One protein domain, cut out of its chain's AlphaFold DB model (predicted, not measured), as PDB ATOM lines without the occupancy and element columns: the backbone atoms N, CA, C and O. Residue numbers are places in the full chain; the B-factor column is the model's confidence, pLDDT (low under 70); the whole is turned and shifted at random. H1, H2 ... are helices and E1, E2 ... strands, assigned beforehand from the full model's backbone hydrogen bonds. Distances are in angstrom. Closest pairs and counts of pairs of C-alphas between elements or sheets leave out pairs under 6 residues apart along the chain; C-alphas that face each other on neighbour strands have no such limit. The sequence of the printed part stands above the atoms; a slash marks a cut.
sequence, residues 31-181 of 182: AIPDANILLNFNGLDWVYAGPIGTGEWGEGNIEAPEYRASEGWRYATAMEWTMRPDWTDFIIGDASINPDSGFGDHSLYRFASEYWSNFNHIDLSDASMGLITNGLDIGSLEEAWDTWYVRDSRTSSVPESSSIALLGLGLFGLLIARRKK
ATOM      1  N   ALA A  31      -8.336 -37.430 -34.796       89.06
ATOM      2  CA  ALA A  31      -8.160 -35.983 -34.804       89.06
ATOM      3  C   ALA A  31      -8.145 -35.416 -33.378       89.06
ATOM      4  O   ALA A  31      -8.864 -35.902 -32.498       89.06
ATOM      5  N   ILE A  32      -7.370 -34.351 -33.177       91.00
ATOM      6  CA  ILE A  32      -7.391 -33.601 -31.920       91.00
ATOM      7  C   ILE A  32      -8.740 -32.858 -31.830       91.00
ATOM      8  O   ILE A  32      -9.058 -32.095 -32.755       91.00
ATOM      9  N   PRO A  33      -9.553 -33.090 -30.779       88.88
ATOM     10  CA  PRO A  33     -10.786 -32.345 -30.563       88.88
ATOM     11  C   PRO A  33     -10.453 -30.896 -30.218       88.88
ATOM     12  O   PRO A  33      -9.454 -30.619 -29.564       88.88
ATOM     13  N   ASP A  34     -11.287 -29.955 -30.650       81.94
ATOM     14  CA  ASP A  34     -10.958 -28.538 -30.450       81.94
ATOM     15  C   ASP A  34     -11.327 -28.058 -29.035       81.94
ATOM     16  O   ASP A  34     -10.643 -27.221 -28.444       81.94
ATOM     17  N   ALA A  35     -12.414 -28.595 -28.473       77.62
ATOM     18  CA  ALA A  35     -12.882 -28.233 -27.140       77.62
ATOM     19  C   ALA A  35     -11.868 -28.661 -26.069       77.62
ATOM     20  O   ALA A  35     -11.387 -29.786 -26.089       77.62
ATOM     21  N   ASN A  36     -11.572 -27.752 -25.134       75.12
ATOM     22  CA  ASN A  36     -10.707 -27.959 -23.962       75.12
ATOM     23  C   ASN A  36      -9.252 -28.396 -24.229       75.12
ATOM     24  O   ASN A  36      -8.506 -28.573 -23.280       75.12
ATOM     25  N   ILE A  37      -8.825 -28.488 -25.490       86.94
ATOM     26  CA  ILE A  37      -7.473 -28.934 -25.867       86.94
ATOM     27  C   ILE A  37      -6.703 -27.850 -26.625       86.94
ATOM     28  O   ILE A  37      -5.502 -27.682 -26.429       86.94
ATOM     29  N   LEU A  38      -7.393 -27.083 -27.474       90.06
ATOM     30  CA  LEU A  38      -6.766 -26.095 -28.350       90.06
ATOM     31  C   LEU A  38      -7.077 -24.668 -27.911       90.06
ATOM     32  O   LEU A  38      -8.168 -24.387 -27.399       90.06
ATOM     33  N   LEU A  39      -6.123 -23.765 -28.142       94.50
ATOM     34  CA  LEU A  39      -6.269 -22.329 -27.924       94.50
ATOM     35  C   LEU A  39      -6.290 -21.603 -29.269       94.50
ATOM     36  O   LEU A  39      -5.320 -21.639 -30.017       94.50
ATOM     37  N   ASN A  40      -7.385 -20.908 -29.570       94.25
ATOM     38  CA  ASN A  40      -7.455 -20.041 -30.739       94.25
ATOM     39  C   ASN A  40      -6.902 -18.652 -30.393       94.25
ATOM     40  O   ASN A  40      -7.483 -17.953 -29.563       94.25
ATOM     41  N   PHE A  41      -5.798 -18.250 -31.022       95.50
ATOM     42  CA  PHE A  41      -5.143 -16.973 -30.750       95.50
ATOM     43  C   PHE A  41      -4.513 -16.398 -32.020       95.50
ATOM     44  O   PHE A  41      -3.774 -17.081 -32.728       95.50
ATOM     45  N   ASN A  42      -4.810 -15.131 -32.324       94.88
ATOM     46  CA  ASN A  42      -4.315 -14.427 -33.516       94.88
ATOM     47  C   ASN A  42      -4.570 -15.156 -34.855       94.88
ATOM     48  O   ASN A  42      -3.782 -15.044 -35.790       94.88
ATOM     49  N   GLY A  43      -5.692 -15.878 -34.967       92.88
ATOM     50  CA  GLY A  43      -6.064 -16.607 -36.187       92.88
ATOM     51  C   GLY A  43      -5.320 -17.930 -36.394       92.88
ATOM     52  O   GLY A  43      -5.403 -18.504 -37.481       92.88
ATOM     53  N   LEU A  44      -4.618 -18.407 -35.362       96.50
ATOM     54  CA  LEU A  44      -3.991 -19.722 -35.308       96.50
ATOM     55  C   LEU A  44      -4.586 -20.544 -34.166       96.50
ATOM     56  O   LEU A  44      -4.948 -20.005 -33.117       96.50
ATOM     57  N   ASP A  45      -4.655 -21.855 -34.364       96.38
ATOM     58  CA  ASP A  45      -4.846 -22.786 -33.257       96.38
ATOM     59  C   ASP A  45      -3.466 -23.150 -32.706       96.38
ATOM     60  O   ASP A  45      -2.638 -23.719 -33.420       96.38
ATOM     61  N   TRP A  46      -3.234 -22.816 -31.441       97.31
ATOM     62  CA  TRP A  46      -2.052 -23.174 -30.672       97.31
ATOM     63  C   TRP A  46      -2.325 -24.430 -29.855       97.31
ATOM     64  O   TRP A  46      -3.418 -24.610 -29.304       97.31
ATOM     65  N   VAL A  47      -1.312 -25.286 -29.756       96.81
ATOM     66  CA  VAL A  47      -1.348 -26.478 -28.914       96.81
ATOM     67  C   VAL A  47      -0.083 -26.578 -28.083       96.81
ATOM     68  O   VAL A  47       1.024 -26.411 -28.591       96.81
ATOM     69  N   TYR A  48      -0.276 -26.892 -26.809       97.25
ATOM     70  CA  TYR A  48       0.784 -27.299 -25.906       97.25
ATOM     71  C   TYR A  48       1.011 -28.802 -26.108       97.25
ATOM     72  O   TYR A  48       0.182 -29.624 -25.714       97.25
ATOM     73  N   ALA A  49       2.074 -29.148 -26.827       96.56
ATOM     74  CA  ALA A  49       2.288 -30.474 -27.392       96.56
ATOM     75  C   ALA A  49       3.039 -31.438 -26.469       96.56
ATOM     76  O   ALA A  49       2.943 -32.642 -26.687       96.56
ATOM     77  N   GLY A  50       3.769 -30.954 -25.463       95.25
ATOM     78  CA  GLY A  50       4.404 -31.832 -24.484       95.25
ATOM     79  C   GLY A  50       5.484 -31.169 -23.630       95.25
ATOM     80  O   GLY A  50       5.819 -30.010 -23.886       95.25
ATOM     81  N   PRO A  51       6.025 -31.915 -22.649       94.94
ATOM     82  CA  PRO A  51       6.962 -31.426 -21.630       94.94
ATOM     83  C   PRO A  51       8.436 -31.388 -22.082       94.94
ATOM     84  O   PRO A  51       9.341 -31.278 -21.269       94.94
ATOM     85  N   ILE A  52       8.711 -31.614 -23.371       94.56
ATOM     86  CA  ILE A  52      10.077 -31.667 -23.914       94.56
ATOM     87  C   ILE A  52      10.110 -31.243 -25.377       94.56
ATOM     88  O   ILE A  52       9.087 -31.319 -26.069       94.56
ATOM     89  N   GLY A  53      11.300 -30.889 -25.863       92.00
ATOM     90  CA  GLY A  53      11.602 -30.631 -27.265       92.00
ATOM     91  C   GLY A  53      11.581 -31.888 -28.138       92.00
ATOM     92  O   GLY A  53      11.825 -33.011 -27.686       92.00
ATOM     93  N   THR A  54      11.345 -31.706 -29.440       89.75
ATOM     94  CA  THR A  54      11.439 -32.786 -30.435       89.75
ATOM     95  C   THR A  54      12.812 -33.457 -30.413       89.75
ATOM     96  O   THR A  54      13.830 -32.828 -30.690       89.75
ATOM     97  N   GLY A  55      12.840 -34.764 -30.127       82.94
ATOM     98  CA  GLY A  55      14.059 -35.585 -30.138       82.94
ATOM     99  C   GLY A  55      14.925 -35.518 -28.873       82.94
ATOM    100  O   GLY A  55      15.898 -36.266 -28.775       82.94
ATOM    101  N   GLU A  56      14.542 -34.704 -27.891       85.56
ATOM    102  CA  GLU A  56      15.292 -34.397 -26.667       85.56
ATOM    103  C   GLU A  56      15.728 -35.635 -25.856       85.56
ATOM    104  O   GLU A  56      16.858 -35.707 -25.377       85.56
ATOM    105  N   TRP A  57      14.893 -36.673 -25.768       87.44
ATOM    106  CA  TRP A  57      15.220 -37.927 -25.061       87.44
ATOM    107  C   TRP A  57      15.331 -39.141 -25.990       87.44
ATOM    108  O   TRP A  57      15.230 -40.294 -25.564       87.44
ATOM    109  N   GLY A  58      15.552 -38.881 -27.278       82.69
ATOM    110  CA  GLY A  58      15.560 -39.876 -28.344       82.69
ATOM    111  C   GLY A  58      14.287 -39.854 -29.188       82.69
ATOM    112  O   GLY A  58      13.275 -39.246 -28.832       82.69
ATOM    113  N   GLU A  59      14.362 -40.530 -30.332       77.94
ATOM    114  CA  GLU A  59      13.284 -40.611 -31.320       77.94
ATOM    115  C   GLU A  59      12.013 -41.242 -30.719       77.94
ATOM    116  O   GLU A  59      12.080 -42.274 -30.049       77.94
ATOM    117  N   GLY A  60      10.858 -40.611 -30.955       72.06
ATOM    118  CA  GLY A  60       9.546 -41.110 -30.527       72.06
ATOM    119  C   GLY A  60       9.116 -40.756 -29.096       72.06
ATOM    120  O   GLY A  60       8.054 -41.207 -28.672       72.06
ATOM    121  N   ASN A  61       9.890 -39.963 -28.340       87.62
ATOM    122  CA  ASN A  61       9.409 -39.437 -27.049       87.62
ATOM    123  C   ASN A  61       8.411 -38.293 -27.232       87.62
ATOM    124  O   ASN A  61       7.435 -38.224 -26.501       87.62
ATOM    125  N   ILE A  62       8.634 -37.430 -28.219       92.50
ATOM    126  CA  ILE A  62       7.640 -36.486 -28.721       92.50
ATOM    127  C   ILE A  62       7.795 -36.393 -30.237       92.50
ATOM    128  O   ILE A  62       8.908 -36.321 -30.767       92.50
ATOM    129  N   GLU A  63       6.672 -36.464 -30.930       94.31
ATOM    130  CA  GLU A  63       6.581 -36.392 -32.375       94.31
ATOM    131  C   GLU A  63       6.677 -34.942 -32.849       94.31
ATOM    132  O   GLU A  63       6.131 -34.008 -32.251       94.31
ATOM    133  N   ALA A  64       7.338 -34.779 -33.987       94.38
ATOM    134  CA  ALA A  64       7.340 -33.546 -34.753       94.38
ATOM    135  C   ALA A  64       5.918 -33.231 -35.282       94.38
ATOM    136  O   ALA A  64       5.128 -34.159 -35.503       94.38
ATOM    137  N   PRO A  65       5.561 -31.960 -35.558       95.50
ATOM    138  CA  PRO A  65       4.232 -31.594 -36.041       95.50
ATOM    139  C   PRO A  65       3.872 -32.283 -37.369       95.50
ATOM    140  O   PRO A  65       2.692 -32.511 -37.649       95.50
ATOM    141  N   GLU A  66       4.872 -32.696 -38.157       93.81
ATOM    142  CA  GLU A  66       4.700 -33.476 -39.385       93.81
ATOM    143  C   GLU A  66       3.939 -34.790 -39.175       93.81
ATOM    144  O   GLU A  66       3.234 -35.225 -40.089       93.81
ATOM    145  N   TYR A  67       4.017 -35.394 -37.982       94.06
ATOM    146  CA  TYR A  67       3.254 -36.595 -37.630       94.06
ATOM    147  C   TYR A  67       1.749 -36.407 -37.866       94.06
ATOM    148  O   TYR A  67       1.057 -37.345 -38.264       94.06
ATOM    149  N   ARG A  68       1.248 -35.171 -37.715       94.38
ATOM    150  CA  ARG A  68      -0.153 -34.788 -37.950       94.38
ATOM    151  C   ARG A  68      -0.297 -33.701 -39.019       94.38
ATOM    152  O   ARG A  68      -1.243 -32.911 -38.978       94.38
ATOM    153  N   ALA A  69       0.588 -33.680 -40.019       92.94
ATOM    154  CA  ALA A  69       0.550 -32.697 -41.111       92.94
ATOM    155  C   ALA A  69      -0.788 -32.672 -41.879       92.94
ATOM    156  O   ALA A  69      -1.183 -31.635 -42.408       92.94
ATOM    157  N   SER A  70      -1.517 -33.794 -41.927       92.12
ATOM    158  CA  SER A  70      -2.848 -33.877 -42.549       92.12
ATOM    159  C   SER A  70      -3.902 -33.005 -41.853       92.12
ATOM    160  O   SER A  70      -4.886 -32.621 -42.483       92.12
ATOM    161  N   GLU A  71      -3.692 -32.667 -40.579       92.44
ATOM    162  CA  GLU A  71      -4.521 -31.729 -39.818       92.44
ATOM    163  C   GLU A  71      -4.036 -30.272 -39.942       92.44
ATOM    164  O   GLU A  71      -4.659 -29.374 -39.377       92.44
ATOM    165  N   GLY A  72      -2.944 -30.030 -40.677       94.06
ATOM    166  CA  GLY A  72      -2.350 -28.708 -40.887       94.06
ATOM    167  C   GLY A  72      -1.365 -28.262 -39.803       94.06
ATOM    168  O   GLY A  72      -0.943 -27.106 -39.828       94.06
ATOM    169  N   TRP A  73      -1.006 -29.141 -38.861       96.62
ATOM    170  CA  TRP A  73      -0.011 -28.841 -37.830       96.62
ATOM    171  C   TRP A  73       1.373 -28.613 -38.427       96.62
ATOM    172  O   TRP A  73       1.795 -29.305 -39.355       96.62
ATOM    173  N   ARG A  74       2.070 -27.622 -37.876       97.75
ATOM    174  CA  ARG A  74       3.400 -27.195 -38.297       97.75
ATOM    175  C   ARG A  74       4.130 -26.496 -37.156       97.75
ATOM    176  O   ARG A  74       3.524 -26.038 -36.184       97.75
ATOM    177  N   TYR A  75       5.434 -26.344 -37.335       97.81
ATOM    178  CA  TYR A  75       6.229 -25.425 -36.536       97.81
ATOM    179  C   TYR A  75       5.710 -23.991 -36.693       97.81
ATOM    180  O   TYR A  75       5.354 -23.547 -37.794       97.81
ATOM    181  N   ALA A  76       5.681 -23.256 -35.586       98.06
ATOM    182  CA  ALA A  76       5.435 -21.824 -35.619       98.06
ATOM    183  C   ALA A  76       6.633 -21.107 -36.246       98.06
ATOM    184  O   ALA A  76       7.786 -21.379 -35.906       98.06
ATOM    185  N   THR A  77       6.360 -20.160 -37.141       97.94
ATOM    186  CA  THR A  77       7.396 -19.267 -37.668       97.94
ATOM    187  C   THR A  77       7.858 -18.289 -36.588       97.94
ATOM    188  O   THR A  77       7.118 -17.988 -35.653       97.94
ATOM    189  N   ALA A  78       9.045 -17.698 -36.749       97.75
ATOM    190  CA  ALA A  78       9.545 -16.686 -35.815       97.75
ATOM    191  C   ALA A  78       8.570 -15.508 -35.617       97.75
ATOM    192  O   ALA A  78       8.400 -15.024 -34.501       97.75
ATOM    193  N   MET A  79       7.886 -15.067 -36.681       97.62
ATOM    194  CA  MET A  79       6.896 -13.989 -36.587       97.62
ATOM    195  C   MET A  79       5.670 -14.424 -35.773       97.62
ATOM    196  O   MET A  79       5.252 -13.709 -34.866       97.62
ATOM    197  N   GLU A  80       5.119 -15.607 -36.040       98.00
ATOM    198  CA  GLU A  80       3.997 -16.144 -35.258       98.00
ATOM    199  C   GLU A  80       4.390 -16.366 -33.795       98.00
ATOM    200  O   GLU A  80       3.629 -16.009 -32.902       98.00
ATOM    201  N   TRP A  81       5.609 -16.847 -33.535       97.88
ATOM    202  CA  TRP A  81       6.133 -17.065 -32.186       97.88
ATOM    203  C   TRP A  81       6.263 -15.779 -31.366       97.88
ATOM    204  O   TRP A  81       6.070 -15.784 -30.149       97.88
ATOM    205  N   THR A  82       6.565 -14.651 -32.015       96.56
ATOM    206  CA  THR A  82       6.552 -13.341 -31.340       96.56
ATOM    207  C   THR A  82       5.147 -12.854 -30.987       96.56
ATOM    208  O   THR A  82       5.009 -12.019 -30.100       96.56
ATOM    209  N   MET A  83       4.117 -13.385 -31.649       96.31
ATOM    210  CA  MET A  83       2.702 -13.078 -31.417       96.31
ATOM    211  C   MET A  83       1.969 -14.219 -30.698       96.31
ATOM    212  O   MET A  83       0.736 -14.274 -30.738       96.31
ATOM    213  N   ARG A  84       2.712 -15.157 -30.102       96.69
ATOM    214  CA  ARG A  84       2.155 -16.323 -29.419       96.69
ATOM    215  C   ARG A  84       1.359 -15.920 -28.166       96.69
ATOM    216  O   ARG A  84       1.624 -14.848 -27.615       96.69
ATOM    217  N   PRO A  85       0.421 -16.764 -27.715       97.38
ATOM    218  CA  PRO A  85      -0.249 -16.587 -26.431       97.38
ATOM    219  C   PRO A  85       0.726 -16.660 -25.246       97.38
ATOM    220  O   PRO A  85       1.823 -17.213 -25.349       97.38
ATOM    221  N   ASP A  86       0.311 -16.122 -24.106       96.44
ATOM    222  CA  ASP A  86       0.937 -16.405 -22.819       96.44
ATOM    223  C   ASP A  86       0.498 -17.790 -22.313       96.44
ATOM    224  O   ASP A  86      -0.559 -18.299 -22.690       96.44
ATOM    225  N   TRP A  87       1.283 -18.427 -21.441       95.62
ATOM    226  CA  TRP A  87       0.898 -19.723 -20.868       95.62
ATOM    227  C   TRP A  87      -0.441 -19.629 -20.116       95.62
ATOM    228  O   TRP A  87      -1.262 -20.540 -20.176       95.62
ATOM    229  N   THR A  88      -0.722 -18.488 -19.481       96.19
ATOM    230  CA  THR A  88      -1.994 -18.265 -18.784       96.19
ATOM    231  C   THR A  88      -3.210 -18.258 -19.713       96.19
ATOM    232  O   THR A  88      -4.313 -18.551 -19.253       96.19
ATOM    233  N   ASP A  89      -3.041 -18.023 -21.019       96.56
ATOM    234  CA  ASP A  89      -4.145 -18.065 -21.987       96.56
ATOM    235  C   ASP A  89      -4.663 -19.496 -22.234       96.56
ATOM    236  O   ASP A  89      -5.783 -19.686 -22.719       96.56
ATOM    237  N   PHE A  90      -3.882 -20.526 -21.889       96.06
ATOM    238  CA  PHE A  90      -4.307 -21.928 -21.982       96.06
ATOM    239  C   PHE A  90      -5.190 -22.368 -20.799       96.06
ATOM    240  O   PHE A  90      -5.759 -23.463 -20.840       96.06
ATOM    241  N   ILE A  91      -5.360 -21.529 -19.770       95.62
ATOM    242  CA  ILE A  91      -6.242 -21.799 -18.627       95.62
ATOM    243  C   ILE A  91      -7.710 -21.807 -19.084       95.62
ATOM    244  O   ILE A  91      -8.169 -20.954 -19.846       95.62
ATOM    245  N   ILE A  92      -8.479 -22.790 -18.616       93.38
ATOM    246  CA  ILE A  92      -9.901 -22.926 -18.934       93.38
ATOM    247  C   ILE A  92     -10.740 -22.210 -17.870       93.38
ATOM    248  O   ILE A  92     -10.752 -22.583 -16.697       93.38
ATOM    249  N   GLY A  93     -11.511 -21.210 -18.305       91.00
ATOM    250  CA  GLY A  93     -12.406 -20.451 -17.429       91.00
ATOM    251  C   GLY A  93     -11.638 -19.604 -16.413       91.00
ATOM    252  O   GLY A  93     -10.595 -19.049 -16.732       91.00
ATOM    253  N   ASP A  94     -12.157 -19.525 -15.187       90.69
ATOM    254  CA  ASP A  94     -11.573 -18.725 -14.099       90.69
ATOM    255  C   ASP A  94     -10.723 -19.582 -13.138       90.69
ATOM    256  O   ASP A  94     -10.632 -19.299 -11.939       90.69
ATOM    257  N   ALA A  95     -10.159 -20.694 -13.626       91.19
ATOM    258  CA  ALA A  95      -9.356 -21.587 -12.803       91.19
ATOM    259  C   ALA A  95      -8.087 -20.879 -12.294       91.19
ATOM    260  O   ALA A  95      -7.382 -20.201 -13.036       91.19
ATOM    261  N   SER A  96      -7.772 -21.064 -11.011       91.06
ATOM    262  CA  SER A  96      -6.502 -20.619 -10.432       91.06
ATOM    263  C   SER A  96      -5.528 -21.788 -10.449       91.06
ATOM    264  O   SER A  96      -5.690 -22.727  -9.667       91.06
ATOM    265  N   ILE A  97      -4.522 -21.724 -11.316       91.75
ATOM    266  CA  ILE A  97      -3.531 -22.790 -11.489       91.75
ATOM    267  C   ILE A  97      -2.185 -22.344 -10.924       91.75
ATOM    268  O   ILE A  97      -1.710 -21.246 -11.214       91.75
ATOM    269  N   ASN A  98      -1.580 -23.204 -10.104       91.31
ATOM    270  CA  ASN A  98      -0.184 -23.065  -9.710       91.31
ATOM    271  C   ASN A  98       0.685 -23.706 -10.806       91.31
ATOM    272  O   ASN A  98       0.388 -24.844 -11.175       91.31
ATOM    273  N   PRO A  99       1.715 -23.027 -11.339       89.94
ATOM    274  CA  PRO A  99       2.589 -23.600 -12.357       89.94
ATOM    275  C   PRO A  99       3.562 -24.613 -11.732       89.94
ATOM    276  O   PRO A  99       4.752 -24.350 -11.563       89.94
ATOM    277  N   ASP A 100       3.025 -25.763 -11.329       84.62
ATOM    278  CA  ASP A 100       3.798 -26.908 -10.855       84.62
ATOM    279  C   ASP A 100       4.543 -27.573 -12.027       84.62
ATOM    280  O   ASP A 100       4.152 -27.449 -13.188       84.62
ATOM    281  N   SER A 101       5.599 -28.329 -11.727       79.44
ATOM    282  CA  SER A 101       6.460 -29.008 -12.712       79.44
ATOM    283  C   SER A 101       5.817 -30.234 -13.374       79.44
ATOM    284  O   SER A 101       6.506 -31.202 -13.652       79.44
ATOM    285  N   GLY A 102       4.492 -30.294 -13.453       90.25
ATOM    286  CA  GLY A 102       3.767 -31.443 -13.976       90.25
ATOM    287  C   GLY A 102       2.268 -31.248 -13.810       90.25
ATOM    288  O   GLY A 102       1.753 -31.216 -12.690       90.25
ATOM    289  N   PHE A 103       1.558 -31.126 -14.926       94.38
ATOM    290  CA  PHE A 103       0.128 -30.846 -14.963       94.38
ATOM    291  C   PHE A 103      -0.586 -31.713 -15.996       94.38
ATOM    292  O   PHE A 103      -0.143 -31.804 -17.135       94.38
ATOM    293  N   GLY A 104      -1.704 -32.334 -15.605       93.25
ATOM    294  CA  GLY A 104      -2.406 -33.330 -16.427       93.25
ATOM    295  C   GLY A 104      -3.935 -33.215 -16.433       93.25
ATOM    296  O   GLY A 104      -4.614 -34.182 -16.771       93.25
ATOM    297  N   ASP A 105      -4.503 -32.082 -16.004       92.12
ATOM    298  CA  ASP A 105      -5.960 -31.907 -15.901       92.12
ATOM    299  C   ASP A 105      -6.540 -31.094 -17.073       92.12
ATOM    300  O   ASP A 105      -6.642 -29.866 -17.025       92.12
ATOM    301  N   HIS A 106      -6.997 -31.806 -18.108       91.19
ATOM    302  CA  HIS A 106      -7.674 -31.232 -19.284       91.19
ATOM    303  C   HIS A 106      -8.974 -30.470 -18.964       91.19
ATOM    304  O   HIS A 106      -9.515 -29.786 -19.829       91.19
ATOM    305  N   SER A 107      -9.526 -30.577 -17.746       91.44
ATOM    306  CA  SER A 107     -10.701 -29.785 -17.347       91.44
ATOM    307  C   SER A 107     -10.354 -28.355 -16.927       91.44
ATOM    308  O   SER A 107     -11.236 -27.496 -16.887       91.44
ATOM    309  N   LEU A 108      -9.077 -28.099 -16.635       93.44
ATOM    310  CA  LEU A 108      -8.580 -26.828 -16.114       93.44
ATOM    311  C   LEU A 108      -7.589 -26.146 -17.064       93.44
ATOM    312  O   LEU A 108      -7.457 -24.923 -17.017       93.44
ATOM    313  N   TYR A 109      -6.907 -26.903 -17.924       94.94
ATOM    314  CA  TYR A 109      -5.879 -26.372 -18.817       94.94
ATOM    315  C   TYR A 109      -5.869 -27.084 -20.166       94.94
ATOM    316  O   TYR A 109      -6.111 -28.285 -20.248       94.94
ATOM    317  N   ARG A 110      -5.557 -26.334 -21.221       95.75
ATOM    318  CA  ARG A 110      -5.514 -26.810 -22.606       95.75
ATOM    319  C   ARG A 110      -4.129 -27.359 -22.943       95.75
ATOM    320  O   ARG A 110      -3.165 -26.601 -22.973       95.75
ATOM    321  N   PHE A 111      -4.027 -28.651 -23.236       95.94
ATOM    322  CA  PHE A 111      -2.812 -29.274 -23.771       95.94
ATOM    323  C   PHE A 111      -3.163 -30.542 -24.552       95.94
ATOM    324  O   PHE A 111      -4.307 -30.980 -24.519       95.94
ATOM    325  N   ALA A 112      -2.215 -31.124 -25.287       95.81
ATOM    326  CA  ALA A 112      -2.460 -32.314 -26.105       95.81
ATOM    327  C   ALA A 112      -1.280 -33.294 -26.121       95.81
ATOM    328  O   ALA A 112      -1.021 -33.915 -27.153       95.81
ATOM    329  N   SER A 113      -0.546 -33.427 -25.013       95.31
ATOM    330  CA  SER A 113       0.659 -34.264 -24.932       95.31
ATOM    331  C   SER A 113       0.447 -35.679 -25.455       95.31
ATOM    332  O   SER A 113       1.269 -36.205 -26.205       95.31
ATOM    333  N   GLU A 114      -0.713 -36.259 -25.167       94.25
ATOM    334  CA  GLU A 114      -1.081 -37.622 -25.537       94.25
ATOM    335  C   GLU A 114      -1.202 -37.816 -27.053       94.25
ATOM    336  O   GLU A 114      -1.182 -38.944 -27.538       94.25
ATOM    337  N   TYR A 115      -1.353 -36.736 -27.820       94.50
ATOM    338  CA  TYR A 115      -1.472 -36.775 -29.279       94.50
ATOM    339  C   TYR A 115      -0.122 -36.704 -29.997       94.50
ATOM    340  O   TYR A 115      -0.073 -36.961 -31.204       94.50
ATOM    341  N   TRP A 116       0.943 -36.376 -29.265       95.12
ATOM    342  CA  TRP A 116       2.302 -36.205 -29.780       95.12
ATOM    343  C   TRP A 116       3.314 -37.110 -29.092       95.12
ATOM    344  O   TRP A 116       4.428 -37.246 -29.570       95.12
ATOM    345  N   SER A 117       2.966 -37.720 -27.967       93.12
ATOM    346  CA  SER A 117       3.919 -38.441 -27.135       93.12
ATOM    347  C   SER A 117       3.243 -39.534 -26.320       93.12
ATOM    348  O   SER A 117       2.026 -39.720 -26.351       93.12
ATOM    349  N   ASN A 118       4.052 -40.250 -25.545       90.25
ATOM    350  CA  ASN A 118       3.588 -41.096 -24.453       90.25
ATOM    351  C   ASN A 118       3.429 -40.326 -23.123       90.25
ATOM    352  O   ASN A 118       3.249 -40.959 -22.082       90.25
ATOM    353  N   PHE A 119       3.479 -38.991 -23.126       92.44
ATOM    354  CA  PHE A 119       3.180 -38.172 -21.955       92.44
ATOM    355  C   PHE A 119       1.688 -37.854 -21.877       92.44
ATOM    356  O   PHE A 119       1.003 -37.684 -22.881       92.44
ATOM    357  N   ASN A 120       1.192 -37.750 -20.650       92.81
ATOM    358  CA  ASN A 120      -0.169 -37.326 -20.311       92.81
ATOM    359  C   ASN A 120      -0.177 -36.048 -19.458       92.81
ATOM    360  O   ASN A 120      -1.103 -35.800 -18.686       92.81
ATOM    361  N   HIS A 121       0.922 -35.305 -19.529       93.69
ATOM    362  CA  HIS A 121       1.153 -34.087 -18.778       93.69
ATOM    363  C   HIS A 121       2.034 -33.130 -19.578       93.69
ATOM    364  O   HIS A 121       2.571 -33.486 -20.631       93.69
ATOM    365  N   ILE A 122       2.145 -31.925 -19.048       95.25
ATOM    366  CA  ILE A 122       3.044 -30.844 -19.452       95.25
ATOM    367  C   ILE A 122       3.706 -30.263 -18.201       95.25
ATOM    368  O   ILE A 122       3.166 -30.439 -17.102       95.25
ATOM    369  N   ASP A 123       4.787 -29.510 -18.357       95.06
ATOM    370  CA  ASP A 123       5.519 -28.927 -17.238       95.06
ATOM    371  C   ASP A 123       5.235 -27.420 -17.176       95.06
ATOM    372  O   ASP A 123       5.925 -26.570 -17.737       95.06
ATOM    373  N   LEU A 124       4.157 -27.052 -16.468       94.88
ATOM    374  CA  LEU A 124       3.703 -25.656 -16.390       94.88
ATOM    375  C   LEU A 124       4.743 -24.705 -15.794       94.88
ATOM    376  O   LEU A 124       4.709 -23.509 -16.095       94.88
ATOM    377  N   SER A 125       5.653 -25.212 -14.957       95.81
ATOM    378  CA  SER A 125       6.789 -24.428 -14.468       95.81
ATOM    379  C   SER A 125       7.590 -23.830 -15.621       95.81
ATOM    380  O   SER A 125       7.951 -22.654 -15.562       95.81
ATOM    381  N   ASP A 126       7.775 -24.581 -16.700       95.81
ATOM    382  CA  ASP A 126       8.674 -24.231 -17.792       95.81
ATOM    383  C   ASP A 126       8.021 -23.184 -18.684       95.81
ATOM    384  O   ASP A 126       8.598 -22.115 -18.917       95.81
ATOM    385  N   ALA A 127       6.746 -23.377 -19.030       94.94
ATOM    386  CA  ALA A 127       5.954 -22.341 -19.682       94.94
ATOM    387  C   ALA A 127       5.854 -21.053 -18.848       94.94
ATOM    388  O   ALA A 127       5.984 -19.959 -19.405       94.94
ATOM    389  N   SER A 128       5.720 -21.150 -17.519       96.31
ATOM    390  CA  SER A 128       5.695 -19.972 -16.637       96.31
ATOM    391  C   SER A 128       7.031 -19.221 -16.573       96.31
ATOM    392  O   SER A 128       7.060 -18.013 -16.328       96.31
ATOM    393  N   MET A 129       8.139 -19.920 -16.836       96.12
ATOM    394  CA  MET A 129       9.491 -19.364 -16.925       96.12
ATOM    395  C   MET A 129       9.875 -18.942 -18.352       96.12
ATOM    396  O   MET A 129      10.944 -18.364 -18.554       96.12
ATOM    397  N   GLY A 130       9.010 -19.194 -19.340       95.31
ATOM    398  CA  GLY A 130       9.273 -18.929 -20.754       95.31
ATOM    399  C   GLY A 130      10.213 -19.939 -21.423       95.31
ATOM    400  O   GLY A 130      10.718 -19.653 -22.509       95.31
ATOM    401  N   LEU A 131      10.438 -21.096 -20.797       96.62
ATOM    402  CA  LEU A 131      11.221 -22.218 -21.314       96.62
ATOM    403  C   LEU A 131      10.350 -23.059 -22.253       96.62
ATOM    404  O   LEU A 131       9.938 -24.169 -21.940       96.62
ATOM    405  N   ILE A 132      10.014 -22.469 -23.397       97.12
ATOM    406  CA  ILE A 132       9.170 -23.081 -24.424       97.12
ATOM    407  C   ILE A 132       9.858 -23.038 -25.779       97.12
ATOM    408  O   ILE A 132      10.492 -22.045 -26.151       97.12
ATOM    409  N   THR A 133       9.707 -24.121 -26.526       97.56
ATOM    410  CA  THR A 133      10.309 -24.347 -27.837       97.56
ATOM    411  C   THR A 133       9.234 -24.563 -28.891       97.56
ATOM    412  O   THR A 133       8.141 -25.056 -28.603       97.56
ATOM    413  N   ASN A 134       9.527 -24.198 -30.139       97.06
ATOM    414  CA  ASN A 134       8.675 -24.623 -31.249       97.06
ATOM    415  C   ASN A 134       8.964 -26.072 -31.659       97.06
ATOM    416  O   ASN A 134       8.238 -26.593 -32.490       97.06
ATOM    417  N   GLY A 135      10.003 -26.712 -31.115       94.81
ATOM    418  CA  GLY A 135      10.401 -28.073 -31.462       94.81
ATOM    419  C   GLY A 135      11.307 -28.180 -32.696       94.81
ATOM    420  O   GLY A 135      11.503 -29.292 -33.182       94.81
ATOM    421  N   LEU A 136      11.844 -27.064 -33.215       94.88
ATOM    422  CA  LEU A 136      12.748 -27.048 -34.375       94.88
ATOM    423  C   LEU A 136      13.954 -26.115 -34.200       94.88
ATOM    424  O   LEU A 136      15.095 -26.569 -34.216       94.88
ATOM    425  N   ASP A 137      13.713 -24.808 -34.116       94.75
ATOM    426  CA  ASP A 137      14.747 -23.766 -34.228       94.75
ATOM    427  C   ASP A 137      14.554 -22.586 -33.265       94.75
ATOM    428  O   ASP A 137      15.402 -21.691 -33.200       94.75
ATOM    429  N   ILE A 138      13.460 -22.575 -32.501       96.12
ATOM    430  CA  ILE A 138      13.174 -21.572 -31.480       96.12
ATOM    431  C   ILE A 138      13.173 -22.250 -30.120       96.12
ATOM    432  O   ILE A 138      12.382 -23.156 -29.899       96.12
ATOM    433  N   GLY A 139      13.982 -21.736 -29.198       94.75
ATOM    434  CA  GLY A 139      14.160 -22.310 -27.867       94.75
ATOM    435  C   GLY A 139      15.218 -23.412 -27.838       94.75
ATOM    436  O   GLY A 139      16.030 -23.510 -28.759       94.75
ATOM    437  N   SER A 140      15.250 -24.194 -26.759       92.50
ATOM    438  CA  SER A 140      16.161 -25.333 -26.610       92.50
ATOM    439  C   SER A 140      15.476 -26.653 -26.979       92.50
ATOM    440  O   SER A 140      14.263 -26.785 -26.837       92.50
ATOM    441  N   LEU A 141      16.267 -27.621 -27.449       90.19
ATOM    442  CA  LEU A 141      15.874 -29.027 -27.645       90.19
ATOM    443  C   LEU A 141      16.684 -29.981 -26.743       90.19
ATOM    444  O   LEU A 141      16.627 -31.195 -26.929       90.19
ATOM    445  N   GLU A 142      17.502 -29.427 -25.840       89.12
ATOM    446  CA  GLU A 142      18.433 -30.173 -24.973       89.12
ATOM    447  C   GLU A 142      18.321 -29.782 -23.480       89.12
ATOM    448  O   GLU A 142      19.130 -30.218 -22.656       89.12
ATOM    449  N   GLU A 143      17.352 -28.934 -23.121       90.44
ATOM    450  CA  GLU A 143      17.142 -28.425 -21.756       90.44
ATOM    451  C   GLU A 143      15.752 -28.737 -21.161       90.44
ATOM    452  O   GLU A 143      15.356 -28.115 -20.182       90.44
ATOM    453  N   ALA A 144      15.039 -29.699 -21.736       88.19
ATOM    454  CA  ALA A 144      13.677 -30.128 -21.434       88.19
ATOM    455  C   ALA A 144      12.679 -28.973 -21.535       88.19
ATOM    456  O   ALA A 144      11.927 -28.729 -20.610       88.19
ATOM    457  N   TRP A 145      12.720 -28.215 -22.633       94.25
ATOM    458  CA  TRP A 145      11.774 -27.112 -22.826       94.25
ATOM    459  C   TRP A 145      10.470 -27.623 -23.421       94.25
ATOM    460  O   TRP A 145      10.465 -28.453 -24.331       94.25
ATOM    461  N   ASP A 146       9.365 -27.033 -22.991       95.81
ATOM    462  CA  ASP A 146       8.035 -27.465 -23.391       95.81
ATOM    463  C   ASP A 146       7.711 -27.074 -24.837       95.81
ATOM    464  O   ASP A 146       7.981 -25.956 -25.284       95.81
ATOM    465  N   THR A 147       7.104 -27.989 -25.594       97.31
ATOM    466  CA  THR A 147       6.917 -27.813 -27.041       97.31
ATOM    467  C   THR A 147       5.536 -27.289 -27.387       97.31
ATOM    468  O   THR A 147       4.528 -27.883 -26.998       97.31
ATOM    469  N   TRP A 148       5.471 -26.217 -28.183       98.12
ATOM    470  CA  TRP A 148       4.222 -25.687 -28.735       98.12
ATOM    471  C   TRP A 148       4.200 -25.732 -30.264       98.12
ATOM    472  O   TRP A 148       5.144 -25.306 -30.932       98.12
ATOM    473  N   TYR A 149       3.064 -26.156 -30.820       98.00
ATOM    474  CA  TYR A 149       2.822 -26.182 -32.265       98.00
ATOM    475  C   TYR A 149       1.630 -25.316 -32.658       98.00
ATOM    476  O   TYR A 149       0.804 -24.931 -31.824       98.00
ATOM    477  N   VAL A 150       1.531 -25.030 -33.958       97.56
ATOM    478  CA  VAL A 150       0.438 -24.238 -34.520       97.56
ATOM    479  C   VAL A 150      -0.141 -24.865 -35.774       97.56
ATOM    480  O   VAL A 150       0.507 -25.638 -36.480       97.56
ATOM    481  N   ARG A 151      -1.364 -24.458 -36.084       96.19
ATOM    482  CA  ARG A 151      -1.966 -24.580 -37.409       96.19
ATOM    483  C   ARG A 151      -2.868 -23.383 -37.675       96.19
ATOM    484  O   ARG A 151      -3.248 -22.665 -36.749       96.19
ATOM    485  N   ASP A 152      -3.271 -23.214 -38.924       95.50
ATOM    486  CA  ASP A 152      -4.282 -22.217 -39.268       95.50
ATOM    487  C   ASP A 152      -5.630 -22.595 -38.634       95.50
ATOM    488  O   ASP A 152      -6.024 -23.768 -38.624       95.50
ATOM    489  N   SER A 153      -6.344 -21.605 -38.099       92.00
ATOM    490  CA  SER A 153      -7.605 -21.862 -37.406       92.00
ATOM    491  C   SER A 153      -8.666 -22.463 -38.319       92.00
ATOM    492  O   SER A 153      -8.968 -21.948 -39.400       92.00
ATOM    493  N   ARG A 154      -9.286 -23.550 -37.851       84.19
ATOM    494  CA  ARG A 154     -10.339 -24.241 -38.600       84.19
ATOM    495  C   ARG A 154     -11.664 -23.481 -38.507       84.19
ATOM    496  O   ARG A 154     -12.055 -22.987 -37.456       84.19
ATOM    497  N   THR A 155     -12.404 -23.435 -39.616       75.81
ATOM    498  CA  THR A 155     -13.768 -22.869 -39.656       75.81
ATOM    499  C   THR A 155     -14.836 -23.851 -39.167       75.81
ATOM    500  O   THR A 155     -15.957 -23.443 -38.867       75.81
ATOM    501  N   SER A 156     -14.500 -25.141 -39.079       76.12
ATOM    502  CA  SER A 156     -15.365 -26.211 -38.578       76.12
ATOM    503  C   SER A 156     -14.702 -26.927 -37.408       76.12
ATOM    504  O   SER A 156     -13.566 -27.383 -37.547       76.12
ATOM    505  N   SER A 157     -15.429 -27.070 -36.298       77.75
ATOM    506  CA  SER A 157     -14.887 -27.657 -35.075       77.75
ATOM    507  C   SER A 157     -14.884 -29.190 -35.085       77.75
ATOM    508  O   SER A 157     -15.885 -29.785 -35.494       77.75
ATOM    509  N   VAL A 158     -13.840 -29.830 -34.551       80.06
ATOM    510  CA  VAL A 158     -13.822 -31.271 -34.234       80.06
ATOM    511  C   VAL A 158     -14.464 -31.499 -32.855       80.06
ATOM    512  O   VAL A 158     -13.901 -31.049 -31.853       80.06
ATOM    513  N   PRO A 159     -15.632 -32.169 -32.766       77.00
ATOM    514  CA  PRO A 159     -16.300 -32.424 -31.490       77.00
ATOM    515  C   PRO A 159     -15.546 -33.435 -30.618       77.00
ATOM    516  O   PRO A 159     -14.818 -34.288 -31.125       77.00
ATOM    517  N   GLU A 160     -15.800 -33.400 -29.309       77.00
ATOM    518  CA  GLU A 160     -15.332 -34.435 -28.380       77.00
ATOM    519  C   GLU A 160     -15.870 -35.836 -28.751       77.00
ATOM    520  O   GLU A 160     -16.941 -35.991 -29.352       77.00
ATOM    521  N   SER A 161     -15.131 -36.889 -28.375       71.62
ATOM    522  CA  SER A 161     -15.479 -38.273 -28.722       71.62
ATOM    523  C   SER A 161     -16.826 -38.702 -28.129       71.62
ATOM    524  O   SER A 161     -17.045 -38.678 -26.917       71.62
ATOM    525  N   SER A 162     -17.718 -39.226 -28.974       76.75
ATOM    526  CA  SER A 162     -19.048 -39.715 -28.566       76.75
ATOM    527  C   SER A 162     -19.000 -41.025 -27.768       76.75
ATOM    528  O   SER A 162     -20.035 -41.526 -27.326       76.75
ATOM    529  N   SER A 163     -17.810 -41.596 -27.568       72.88
ATOM    530  CA  SER A 163     -17.599 -42.856 -26.850       72.88
ATOM    531  C   SER A 163     -18.106 -42.797 -25.406       72.88
ATOM    532  O   SER A 163     -18.682 -43.769 -24.923       72.88
ATOM    533  N   ILE A 164     -17.986 -41.642 -24.740       69.94
ATOM    534  CA  ILE A 164     -18.528 -41.430 -23.386       69.94
ATOM    535  C   ILE A 164     -20.059 -41.439 -23.412       69.94
ATOM    536  O   ILE A 164     -20.691 -42.077 -22.569       69.94
ATOM    537  N   ALA A 165     -20.669 -40.794 -24.409       76.50
ATOM    538  CA  ALA A 165     -22.117 -40.819 -24.582       76.50
ATOM    539  C   ALA A 165     -22.619 -42.250 -24.838       76.50
ATOM    540  O   ALA A 165     -23.611 -42.676 -24.248       76.50
ATOM    541  N   LEU A 166     -21.902 -43.025 -25.656       81.44
ATOM    542  CA  LEU A 166     -22.220 -44.427 -25.937       81.44
ATOM    543  C   LEU A 166     -22.042 -45.330 -24.711       81.44
ATOM    544  O   LEU A 166     -22.902 -46.173 -24.453       81.44
ATOM    545  N   LEU A 167     -20.982 -45.133 -23.923       83.06
ATOM    546  CA  LEU A 167     -20.790 -45.831 -22.653       83.06
ATOM    547  C   LEU A 167     -21.933 -45.517 -21.680       83.06
ATOM    548  O   LEU A 167     -22.527 -46.431 -21.106       83.06
ATOM    549  N   GLY A 168     -22.286 -44.235 -21.545       79.62
ATOM    550  CA  GLY A 168     -23.406 -43.782 -20.725       79.62
ATOM    551  C   GLY A 168     -24.726 -44.426 -21.150       79.62
ATOM    552  O   GLY A 168     -25.433 -44.991 -20.316       79.62
ATOM    553  N   LEU A 169     -25.029 -44.428 -22.450       83.69
ATOM    554  CA  LEU A 169     -26.219 -45.075 -23.012       83.69
ATOM    555  C   LEU A 169     -26.213 -46.595 -22.801       83.69
ATOM    556  O   LEU A 169     -27.250 -47.168 -22.457       83.69
ATOM    557  N   GLY A 170     -25.061 -47.251 -22.953       85.19
ATOM    558  CA  GLY A 170     -24.901 -48.683 -22.703       85.19
ATOM    559  C   GLY A 170     -25.181 -49.054 -21.244       85.19
ATOM    560  O   GLY A 170     -25.953 -49.978 -20.970       85.19
ATOM    561  N   LEU A 171     -24.631 -48.287 -20.299       85.88
ATOM    562  CA  LEU A 171     -24.900 -48.445 -18.866       85.88
ATOM    563  C   LEU A 171     -26.375 -48.187 -18.535       85.88
ATOM    564  O   LEU A 171     -26.990 -48.952 -17.786       85.88
ATOM    565  N   PHE A 172     -26.979 -47.163 -19.138       85.25
ATOM    566  CA  PHE A 172     -28.398 -46.862 -18.955       85.25
ATOM    567  C   PHE A 172     -29.298 -47.992 -19.482       85.25
ATOM    568  O   PHE A 172     -30.242 -48.417 -18.809       85.25
ATOM    569  N   GLY A 173     -28.968 -48.547 -20.651       84.62
ATOM    570  CA  GLY A 173     -29.644 -49.710 -21.225       84.62
ATOM    571  C   GLY A 173     -29.558 -50.946 -20.324       84.62
ATOM    572  O   GLY A 173     -30.565 -51.627 -20.115       84.62
ATOM    573  N   LEU A 174     -28.394 -51.200 -19.717       85.19
ATOM    574  CA  LEU A 174     -28.200 -52.290 -18.751       85.19
ATOM    575  C   LEU A 174     -29.080 -52.124 -17.501       85.19
ATOM    576  O   LEU A 174     -29.675 -53.100 -17.032       85.19
ATOM    577  N   LEU A 175     -29.217 -50.900 -16.982       82.38
ATOM    578  CA  LEU A 175     -30.091 -50.602 -15.840       82.38
ATOM    579  C   LEU A 175     -31.570 -50.862 -16.164       82.38
ATOM    580  O   LEU A 175     -32.283 -51.468 -15.358       82.38
ATOM    581  N   ILE A 176     -32.029 -50.461 -17.352       84.31
ATOM    582  CA  ILE A 176     -33.411 -50.689 -17.805       84.31
ATOM    583  C   ILE A 176     -33.673 -52.184 -18.038       84.31
ATOM    584  O   ILE A 176     -34.688 -52.714 -17.579       84.31
ATOM    585  N   ALA A 177     -32.753 -52.897 -18.693       77.88
ATOM    586  CA  ALA A 177     -32.886 -54.331 -18.951       77.88
ATOM    587  C   ALA A 177     -32.958 -55.157 -17.655       77.88
ATOM    588  O   ALA A 177     -33.707 -56.133 -17.572       77.88
ATOM    589  N   ARG A 178     -32.236 -54.735 -16.609       69.31
ATOM    590  CA  ARG A 178     -32.246 -55.384 -15.291       69.31
ATOM    591  C   ARG A 178     -33.589 -55.242 -14.567       69.31
ATOM    592  O   ARG A 178     -33.970 -56.154 -13.839       69.31
ATOM    593  N   ARG A 179     -34.338 -54.157 -14.802       63.81
ATOM    594  CA  ARG A 179     -35.688 -53.950 -14.240       63.81
ATOM    595  C   ARG A 179     -36.762 -54.827 -14.884       63.81
ATOM    596  O   ARG A 179     -37.738 -55.135 -14.225       63.81
ATOM    597  N   LYS A 180     -36.577 -55.254 -16.137       56.88
ATOM    598  CA  LYS A 180     -37.540 -56.110 -16.859       56.88
ATOM    599  C   LYS A 180     -37.473 -57.597 -16.483       56.88
ATOM    600  O   LYS A 180     -38.333 -58.361 -16.902       56.88
ATOM    601  N   LYS A 181     -36.420 -58.017 -15.774       52.62
ATOM    602  CA  LYS A 181     -36.159 -59.421 -15.410       52.62
ATOM    603  C   LYS A 181     -36.500 -59.757 -13.949       52.62
ATOM    604  O   LYS A 181     -36.351 -60.919 -13.572       52.62
TER     605      LYS A 181
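Overview. This is residues 31 to 181 of the 182 residues of the protein "PEP-CTERM sorting domain-containing protein" of Cellvibrio sp. KY-YJ-3 (UniProt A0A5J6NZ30). Little regular structure: a loop-rich body round a small sheet, E1 E2 E3, antiparallel, from which residues 162 to 181, mostly helix H5, stick out as an arm. The 151 printed residues, 56 in named elements, run E1 E2 H1 H2 H3 H4 E3 H5, class mixed. The whole is only just compact, close to loose, radius of gyration of the C-alphas 17.7 A, spanning 65 by 35 by 33 A.

Along the chain. E1 is residues 39 to 41, from C-alpha 39 at (-6.269, -22.329, -27.924); E2 44 to 50; H1 65 to 71; H2 78 to 82; H3 87 to 90; H4 124 to 129; E3 146 to 152, 20.8 A; H5 163 to 179, 24.7 A, ending with C-alpha 179 at (-35.688, -53.950, -14.240).

Arrangement. Within hydrogen-bond range are N 41 and O 44 in hairpin E1 and E2, 2.9 A, and N 49 and O 147 between E2 and E3, 2.8 A. H1, H3 and H4 only graze the sheet. In H1, 1 of 3 O i to N i+4 pairs and 3 of 4 O i to N i+3 pairs are within range.

Size, cuts and confidence. The printed part has no cut. Links E2 to H1, H3 to H4 and H4 to E3 are long. Residues 164 and 178 to 181 have pLDDT under 70.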